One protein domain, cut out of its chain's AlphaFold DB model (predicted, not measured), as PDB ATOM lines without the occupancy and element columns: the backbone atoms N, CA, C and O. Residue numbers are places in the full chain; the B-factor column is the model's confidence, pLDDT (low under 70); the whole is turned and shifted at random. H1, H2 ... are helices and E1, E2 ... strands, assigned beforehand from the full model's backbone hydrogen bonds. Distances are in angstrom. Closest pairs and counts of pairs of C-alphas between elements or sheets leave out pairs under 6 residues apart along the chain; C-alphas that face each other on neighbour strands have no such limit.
ATOM      1  N   LYS A   8      32.800   0.654 -40.633       70.25
ATOM      2  CA  LYS A   8      33.274   1.722 -41.511       70.25
ATOM      3  C   LYS A   8      34.029   2.736 -40.668       70.25
ATOM      4  O   LYS A   8      33.423   3.397 -39.819       70.25
ATOM      5  N   LEU A   9      35.330   2.892 -40.901       80.44
ATOM      6  CA  LEU A   9      36.096   3.919 -40.203       80.44
ATOM      7  C   LEU A   9      35.724   5.283 -40.792       80.44
ATOM      8  O   LEU A   9      35.867   5.511 -41.993       80.44
ATOM      9  N   MET A  10      35.247   6.196 -39.949       84.81
ATOM     10  CA  MET A  10      34.866   7.544 -40.362       84.81
ATOM     11  C   MET A  10      35.497   8.579 -39.447       84.81
ATOM     12  O   MET A  10      35.364   8.510 -38.227       84.81
ATOM     13  N   PHE A  11      36.148   9.566 -40.051       86.06
ATOM     14  CA  PHE A  11      36.671  10.721 -39.337       86.06
ATOM     15  C   PHE A  11      36.486  11.995 -40.159       86.06
ATOM     16  O   PHE A  11      36.175  11.979 -41.355       86.06
ATOM     17  N   ARG A  12      36.639  13.135 -39.490       89.38
ATOM     18  CA  ARG A  12      36.459  14.459 -40.078       89.38
ATOM     19  C   ARG A  12      37.754  15.245 -39.956       89.38
ATOM     20  O   ARG A  12      38.315  15.327 -38.870       89.38
ATOM     21  N   VAL A  13      38.175  15.863 -41.052       91.00
ATOM     22  CA  VAL A  13      39.310  16.793 -41.078       91.00
ATOM     23  C   VAL A  13      38.843  18.197 -41.470       91.00
ATOM     24  O   VAL A  13      37.872  18.327 -42.226       91.00
ATOM     25  N   PRO A  14      39.487  19.265 -40.970       91.06
ATOM     26  CA  PRO A  14      39.230  20.624 -41.439       91.06
ATOM     27  C   PRO A  14      39.498  20.742 -42.943       91.06
ATOM     28  O   PRO A  14      40.421  20.122 -43.467       91.06
ATOM     29  N   ALA A  15      38.728  21.561 -43.659       88.88
ATOM     30  CA  ALA A  15      38.927  21.771 -45.098       88.88
ATOM     31  C   ALA A  15      40.060  22.771 -45.430       88.88
ATOM     32  O   ALA A  15      40.075  23.359 -46.515       88.88
ATOM     33  N   THR A  16      41.018  22.937 -44.513       91.00
ATOM     34  CA  THR A  16      42.212  23.781 -44.649       91.00
ATOM     35  C   THR A  16      43.278  23.106 -45.521       91.00
ATOM     36  O   THR A  16      43.171  21.926 -45.866       91.00
ATOM     37  N   LYS A  17      44.341  23.841 -45.880       89.44
ATOM     38  CA  LYS A  17      45.498  23.279 -46.601       89.44
ATOM     39  C   LYS A  17      46.131  22.112 -45.830       89.44
ATOM     40  O   LYS A  17      46.412  21.073 -46.412       89.44
ATOM     41  N   GLU A  18      46.268  22.254 -44.516       85.88
ATOM     42  CA  GLU A  18      46.803  21.221 -43.622       85.88
ATOM     43  C   GLU A  18      45.918  19.972 -43.583       85.88
ATOM     44  O   GLU A  18      46.414  18.861 -43.752       85.88
ATOM     45  N   GLY A  19      44.596  20.135 -43.446       86.06
ATOM     46  CA  GLY A  19      43.669  19.000 -43.448       86.06
ATOM     47  C   GLY A  19      43.645  18.245 -44.780       86.06
ATOM     48  O   GLY A  19      43.514  17.020 -44.801       86.06
ATOM     49  N   ARG A  20      43.850  18.950 -45.901       87.44
ATOM     50  CA  ARG A  20      44.026  18.329 -47.225       87.44
ATOM     51  C   ARG A  20      45.346  17.561 -47.323       87.44
ATOM     52  O   ARG A  20      45.328  16.435 -47.804       87.44
ATOM     53  N   ASN A  21      46.442  18.106 -46.795       89.00
ATOM     54  CA  ASN A  21      47.727  17.399 -46.748       89.00
ATOM     55  C   ASN A  21      47.635  16.102 -45.927       89.00
ATOM     56  O   ASN A  21      48.166  15.075 -46.341       89.00
ATOM     57  N   ILE A  22      46.922  16.124 -44.794       86.94
ATOM     58  CA  ILE A  22      46.659  14.917 -43.994       86.94
ATOM     59  C   ILE A  22      45.918  13.873 -44.835       86.94
ATOM     60  O   ILE A  22      46.313  12.710 -44.867       86.94
ATOM     61  N   LEU A  23      44.868  14.283 -45.548       88.00
ATOM     62  CA  LEU A  23      44.096  13.385 -46.404       88.00
ATOM     63  C   LEU A  23      44.942  12.786 -47.537       88.00
ATOM     64  O   LEU A  23      44.802  11.603 -47.839       88.00
ATOM     65  N   ASP A  24      45.819  13.577 -48.149       88.38
ATOM     66  CA  ASP A  24      46.707  13.100 -49.209       88.38
ATOM     67  C   ASP A  24      47.749  12.112 -48.671       88.38
ATOM     68  O   ASP A  24      48.019  11.097 -49.314       88.38
ATOM     69  N   ASN A  25      48.271  12.341 -47.464       86.31
ATOM     70  CA  ASN A  25      49.158  11.389 -46.796       86.31
ATOM     71  C   ASN A  25      48.442  10.074 -46.476       86.31
ATOM     72  O   ASN A  25      48.996   9.011 -46.734       86.31
ATOM     73  N   ILE A  26      47.196  10.136 -45.994       84.62
ATOM     74  CA  ILE A  26      46.376   8.943 -45.736       84.62
ATOM     75  C   ILE A  26      46.119   8.174 -47.032       84.62
ATOM     76  O   ILE A  26      46.265   6.960 -47.062       84.62
ATOM     77  N   LYS A  27      45.774   8.859 -48.126       84.62
ATOM     78  CA  LYS A  27      45.577   8.200 -49.427       84.62
ATOM     79  C   LYS A  27      46.831   7.486 -49.924       84.62
ATOM     80  O   LYS A  27      46.703   6.438 -50.537       84.62
ATOM     81  N   LYS A  28      48.011   8.066 -49.688       85.62
ATOM     82  CA  LYS A  28      49.296   7.474 -50.082       85.62
ATOM     83  C   LYS A  28      49.703   6.301 -49.192       85.62
ATOM     84  O   LYS A  28      50.340   5.381 -49.686       85.62
ATOM     85  N   SER A  29      49.381   6.348 -47.899       81.19
ATOM     86  CA  SER A  29      49.746   5.293 -46.950       81.19
ATOM     87  C   SER A  29      48.762   4.124 -46.932       81.19
ATOM     88  O   SER A  29      49.123   3.028 -46.510       81.19
ATOM     89  N   LEU A  30      47.519   4.340 -47.367       82.38
ATOM     90  CA  LEU A  30      46.505   3.299 -47.387       82.38
ATOM     91  C   LEU A  30      46.728   2.350 -48.571       82.38
ATOM     92  O   LEU A  30      46.811   2.786 -49.715       82.38
ATOM     93  N   ASN A  31      46.739   1.042 -48.307       81.56
ATOM     94  CA  ASN A  31      46.765   0.038 -49.367       81.56
ATOM     95  C   ASN A  31      45.454   0.100 -50.178       81.56
ATOM     96  O   ASN A  31      44.393  -0.323 -49.704       81.56
ATOM     97  N   SER A  32      45.536   0.608 -51.410       78.50
ATOM     98  CA  SER A  32      44.389   0.787 -52.307       78.50
ATOM     99  C   SER A  32      43.738  -0.520 -52.748       78.50
ATOM    100  O   SER A  32      42.580  -0.496 -53.167       78.50
ATOM    101  N   ASP A  33      44.430  -1.650 -52.650       73.62
ATOM    102  CA  ASP A  33      43.895  -2.957 -53.041       73.62
ATOM    103  C   ASP A  33      42.980  -3.511 -51.949       73.62
ATOM    104  O   ASP A  33      41.951  -4.123 -52.229       73.62
ATOM    105  N   SER A  34      43.309  -3.214 -50.688       73.69
ATOM    106  CA  SER A  34      42.573  -3.698 -49.516       73.69
ATOM    107  C   SER A  34      41.494  -2.737 -49.023       73.69
ATOM    108  O   SER A  34      40.574  -3.171 -48.331       73.69
ATOM    109  N   TYR A  35      41.567  -1.451 -49.370       81.06
ATOM    110  CA  TYR A  35      40.665  -0.435 -48.833       81.06
ATOM    111  C   TYR A  35      40.170   0.549 -49.894       81.06
ATOM    112  O   TYR A  35      40.793   0.778 -50.930       81.06
ATOM    113  N   SER A  36      39.019   1.156 -49.626       82.56
ATOM    114  CA  SER A  36      38.440   2.242 -50.412       82.56
ATOM    115  C   SER A  36      38.228   3.471 -49.538       82.56
ATOM    116  O   SER A  36      37.818   3.355 -48.384       82.56
ATOM    117  N   ILE A  37      38.513   4.650 -50.095       86.25
ATOM    118  CA  ILE A  37      38.319   5.932 -49.419       86.25
ATOM    119  C   ILE A  37      37.201   6.696 -50.120       86.25
ATOM    120  O   ILE A  37      37.278   6.952 -51.321       86.25
ATOM    121  N   TRP A  38      36.216   7.142 -49.347       87.31
ATOM    122  CA  TRP A  38      35.159   8.036 -49.808       87.31
ATOM    123  C   TRP A  38      35.229   9.363 -49.071       87.31
ATOM    124  O   TRP A  38      35.450   9.415 -47.863       87.31
ATOM    125  N   ILE A  39      35.031  10.455 -49.803       88.94
ATOM    126  CA  ILE A  39      35.154  11.807 -49.263       88.94
ATOM    127  C   ILE A  39      33.860  12.572 -49.485       88.94
ATOM    128  O   ILE A  39      33.336  12.616 -50.597       88.94
ATOM    129  N   LYS A  40      33.378  13.235 -48.432       88.44
ATOM    130  CA  LYS A  40      32.236  14.145 -48.505       88.44
ATOM    131  C   LYS A  40      32.599  15.506 -47.927       88.44
ATOM    132  O   LYS A  40      32.950  15.622 -46.755       88.44
ATOM    133  N   TYR A  41      32.475  16.540 -48.747       88.62
ATOM    134  CA  TYR A  41      32.652  17.923 -48.322       88.62
ATOM    135  C   TYR A  41      31.420  18.395 -47.550       88.62
ATOM    136  O   TYR A  41      30.285  18.117 -47.941       88.62
ATOM    137  N   THR A  42      31.642  19.070 -46.423       83.62
ATOM    138  CA  THR A  42      30.575  19.577 -45.555       83.62
ATOM    139  C   THR A  42      30.907  20.974 -45.048       83.62
ATOM    140  O   THR A  42      32.061  21.276 -44.746       83.62
ATOM    141  N   GLY A  43      29.901  21.832 -44.939       82.31
ATOM    142  CA  GLY A  43      30.049  23.202 -44.453       82.31
ATOM    143  C   GLY A  43      28.746  23.975 -44.590       82.31
ATOM    144  O   GLY A  43      27.784  23.468 -45.185       82.31
ATOM    145  N   LYS A  44      28.710  25.188 -44.036       73.75
ATOM    146  CA  LYS A  44      27.563  26.088 -44.178       73.75
ATOM    147  C   LYS A  44      27.272  26.371 -45.652       73.75
ATOM    148  O   LYS A  44      28.168  26.584 -46.465       73.75
ATOM    149  N   ARG A  45      25.986  26.355 -46.000       68.81
ATOM    150  CA  ARG A  45      25.521  26.644 -47.358       68.81
ATOM    151  C   ARG A  45      25.812  28.112 -47.697       68.81
ATOM    152  O   ARG A  45      25.409  28.982 -46.923       68.81
ATOM    153  N   PRO A  46      26.430  28.411 -48.852       66.94
ATOM    154  CA  PRO A  46      26.546  29.783 -49.328       66.94
ATOM    155  C   PRO A  46      25.153  30.384 -49.558       66.94
ATOM    156  O   PRO A  46      24.313  29.786 -50.244       66.94
ATOM    157  N   LYS A  47      24.903  31.558 -48.973       67.00
ATOM    158  CA  LYS A  47      23.620  32.270 -49.069       67.00
ATOM    159  C   LYS A  47      23.300  32.543 -50.550       67.00
ATOM    160  O   LYS A  47      24.162  33.016 -51.279       67.00
ATOM    161  N   GLY A  48      22.088  32.206 -51.002       70.25
ATOM    162  CA  GLY A  48      21.634  32.463 -52.380       70.25
ATOM    163  C   GLY A  48      21.971  31.397 -53.434       70.25
ATOM    164  O   GLY A  48      21.632  31.578 -54.596       70.25
ATOM    165  N   THR A  49      22.591  30.268 -53.070       63.31
ATOM    166  CA  THR A  49      22.849  29.176 -54.032       63.31
ATOM    167  C   THR A  49      21.751  28.107 -53.985       63.31
ATOM    168  O   THR A  49      21.398  27.680 -52.886       63.31
ATOM    169  N   PRO A  50      21.222  27.614 -55.125       63.88
ATOM    170  CA  PRO A  50      20.199  26.559 -55.160       63.88
ATOM    171  C   PRO A  50      20.740  25.152 -54.836       63.88
ATOM    172  O   PRO A  50      19.962  24.217 -54.671       63.88
ATOM    173  N   GLN A  51      22.060  24.975 -54.714       59.34
ATOM    174  CA  GLN A  51      22.679  23.654 -54.578       59.34
ATOM    175  C   GLN A  51      22.568  23.063 -53.162       59.34
ATOM    176  O   GLN A  51      22.861  23.719 -52.163       59.34
ATOM    177  N   ALA A  52      22.195  21.779 -53.098       62.00
ATOM    178  CA  ALA A  52      22.078  20.988 -51.871       62.00
ATOM    179  C   ALA A  52      23.420  20.422 -51.350       62.00
ATOM    180  O   ALA A  52      23.469  19.912 -50.231       62.00
ATOM    181  N   SER A  53      24.509  20.491 -52.129       64.12
ATOM    182  CA  SER A  53      25.816  19.923 -51.765       64.12
ATOM    183  C   SER A  53      26.900  20.991 -51.589       64.12
ATOM    184  O   SER A  53      27.042  21.915 -52.390       64.12
ATOM    185  N   THR A  54      27.691  20.856 -50.521       77.25
ATOM    186  CA  THR A  54      28.869  21.695 -50.275       77.25
ATOM    187  C   THR A  54      29.970  21.339 -51.276       77.25
ATOM    188  O   THR A  54      30.361  20.176 -51.376       77.25
ATOM    189  N   ARG A  55      30.492  22.331 -52.005       80.25
ATOM    190  CA  ARG A  55      31.647  22.153 -52.902       80.25
ATOM    191  C   ARG A  55      32.969  22.209 -52.136       80.25
ATOM    192  O   ARG A  55      33.018  22.717 -51.017       80.25
ATOM    193  N   LYS A  56      34.052  21.719 -52.747       83.44
ATOM    194  CA  LYS A  56      35.397  21.684 -52.147       83.44
ATOM    195  C   LYS A  56      35.913  23.080 -51.787       83.44
ATOM    196  O   LYS A  56      36.633  23.220 -50.801       83.44
ATOM    197  N   GLU A  57      35.563  24.092 -52.574       81.25
ATOM    198  CA  GLU A  57      36.029  25.474 -52.390       81.25
ATOM    199  C   GLU A  57      35.431  26.129 -51.137       81.25
ATOM    200  O   GLU A  57      36.107  26.903 -50.473       81.25
ATOM    201  N   ASN A  58      34.199  25.751 -50.779       79.62
ATOM    202  CA  ASN A  58      33.417  26.368 -49.702       79.62
ATOM    203  C   ASN A  58      33.181  25.413 -48.521       79.62
ATOM    204  O   ASN A  58      32.290  25.626 -47.698       79.62
ATOM    205  N   ALA A  59      33.919  24.304 -48.471       85.19
ATOM    206  CA  ALA A  59      33.809  23.340 -47.392       85.19
ATOM    207  C   ALA A  59      34.466  23.888 -46.124       85.19
ATOM    208  O   ALA A  59      35.558  24.439 -46.180       85.19
ATOM    209  N   GLU A  60      33.837  23.666 -44.974       87.06
ATOM    210  CA  GLU A  60      34.451  23.921 -43.663       87.06
ATOM    211  C   GLU A  60      35.184  22.664 -43.172       87.06
ATOM    212  O   GLU A  60      36.204  22.726 -42.486       87.06
ATOM    213  N   SER A  61      34.681  21.489 -43.553       88.69
ATOM    214  CA  SER A  61      35.255  20.203 -43.174       88.69
ATOM    215  C   SER A  61      35.036  19.131 -44.233       88.69
ATOM    216  O   SER A  61      34.118  19.187 -45.055       88.69
ATOM    217  N   ILE A  62      35.884  18.116 -44.181       90.56
ATOM    218  CA  ILE A  62      35.910  16.979 -45.087       90.56
ATOM    219  C   ILE A  62      35.651  15.732 -44.242       90.56
ATOM    220  O   ILE A  62      36.392  15.452 -43.302       90.56
ATOM    221  N   ARG A  63      34.581  14.999 -44.544       89.44
ATOM    222  CA  ARG A  63      34.342  13.670 -43.973       89.44
ATOM    223  C   ARG A  63      35.042  12.639 -44.833       89.44
ATOM    224  O   ARG A  63      34.865  12.645 -46.050       89.44
ATOM    225  N   VAL A  64      35.802  11.774 -44.186       88.88
ATOM    226  CA  VAL A  64      36.571  10.709 -44.815       88.88
ATOM    227  C   VAL A  64      36.026   9.395 -44.282       88.88
ATOM    228  O   VAL A  64      35.932   9.210 -43.071       88.88
ATOM    229  N   TYR A  65      35.640   8.517 -45.195       87.62
ATOM    230  CA  TYR A  65      35.182   7.168 -44.905       87.62
ATOM    231  C   TYR A  65      36.202   6.199 -45.482       87.62
ATOM    232  O   TYR A  65      36.612   6.368 -46.632       87.62
ATOM    233  N   ILE A  66      36.604   5.209 -44.697       85.44
ATOM    234  CA  ILE A  66      37.506   4.145 -45.115       85.44
ATOM    235  C   ILE A  66      36.772   2.821 -44.936       85.44
ATOM    236  O   ILE A  66      36.438   2.439 -43.814       85.44
ATOM    237  N   ASP A  67      36.546   2.138 -46.054       82.31
ATOM    238  CA  ASP A  67      35.868   0.845 -46.112       82.31
ATOM    239  C   ASP A  67      36.858  -0.225 -46.587       82.31
ATOM    240  O   ASP A  67      37.575  -0.023 -47.571       82.31
ATOM    241  N   SER A  68      36.890  -1.374 -45.910       77.44
ATOM    242  CA  SER A  68      37.642  -2.546 -46.371       77.44
ATOM    243  C   SER A  68      36.997  -3.118 -47.632       77.44
ATOM    244  O   SER A  68      35.789  -3.335 -47.675       77.44
ATOM    245  N   LYS A  69      37.809  -3.385 -48.655       73.12
ATOM    246  CA  LYS A  69      37.391  -4.082 -49.879       73.12
ATOM    247  C   LYS A  69      37.327  -5.597 -49.695       73.12
ATOM    248  O   LYS A  69      36.863  -6.281 -50.606       73.12
ATOM    249  N   ARG A  70      37.779  -6.130 -48.550       62.91
ATOM    250  CA  ARG A  70      37.659  -7.562 -48.258       62.91
ATOM    251  C   ARG A  70      36.176  -7.923 -48.231       62.91
ATOM    252  O   ARG A  70      35.436  -7.484 -47.348       62.91
ATOM    253  N   LYS A  71      35.752  -8.711 -49.222       55.12
ATOM    254  CA  LYS A  71      34.495  -9.447 -49.147       55.12
ATOM    255  C   LYS A  71      34.613 -10.394 -47.953       55.12
ATOM    256  O   LYS A  71      35.706 -10.872 -47.644       55.12
TER     257      LYS A  71
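Overview. This is residues 8 to 71 of the 148 residues of an uncharacterized protein of Thalassobium sp (UniProt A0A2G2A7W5). A twisted three-stranded antiparallel sheet, E1 - E3 - E2, has helix H1 over one face, making two layers; beyond one end, a long loop reaches out, its residues 47 to 52 sticking out free. The printed part has 64 residues, with E1, H1, E2, E3 along the chain, class mixed. It is loose, radius of gyration of the C-alphas 13.5 A, and flat, spanning 43 by 26 by 14 A.

Along the chain. E3, residues 61 to 68, measures 23.1 A and ends at C-alpha (37.642, -2.546, -46.371). E2 is residues 35 to 42, 22.7 A. E1, residues 9 to 14, 17.0 A, begins at C-alpha (36.096, 3.919, -40.203). H1 is residues 17 to 29, 18.5 A.

Arrangement. Within hydrogen-bond range are N 11 and O 64 of E1 and E3, 3.0 A, and N 38 and O 65 of hairpin E2 and E3, 2.9 A. H1, with every O i to N i+4 pair within range, is on the sheet at a height of 8.7 A, along E1 at 1 degrees on the local plane; their closest C-alphas, Gly 19 and Val 13, are 5.4 A apart. E1, H1, E2 form a split strand-helix-strand unit, in which E1 and E2 run the same way in the sheet with E3 between them, and its crossover is right-handed.

Size, cuts and confidence. The farthest C-alphas, Gly 48 and Lys 71, are 44.0 A apart. The printed part has no cut. The E2 to E3 link is long, 18 residues. pLDDT is under 70 at residues 45 to 47, 49 to 53 and 70 to 71.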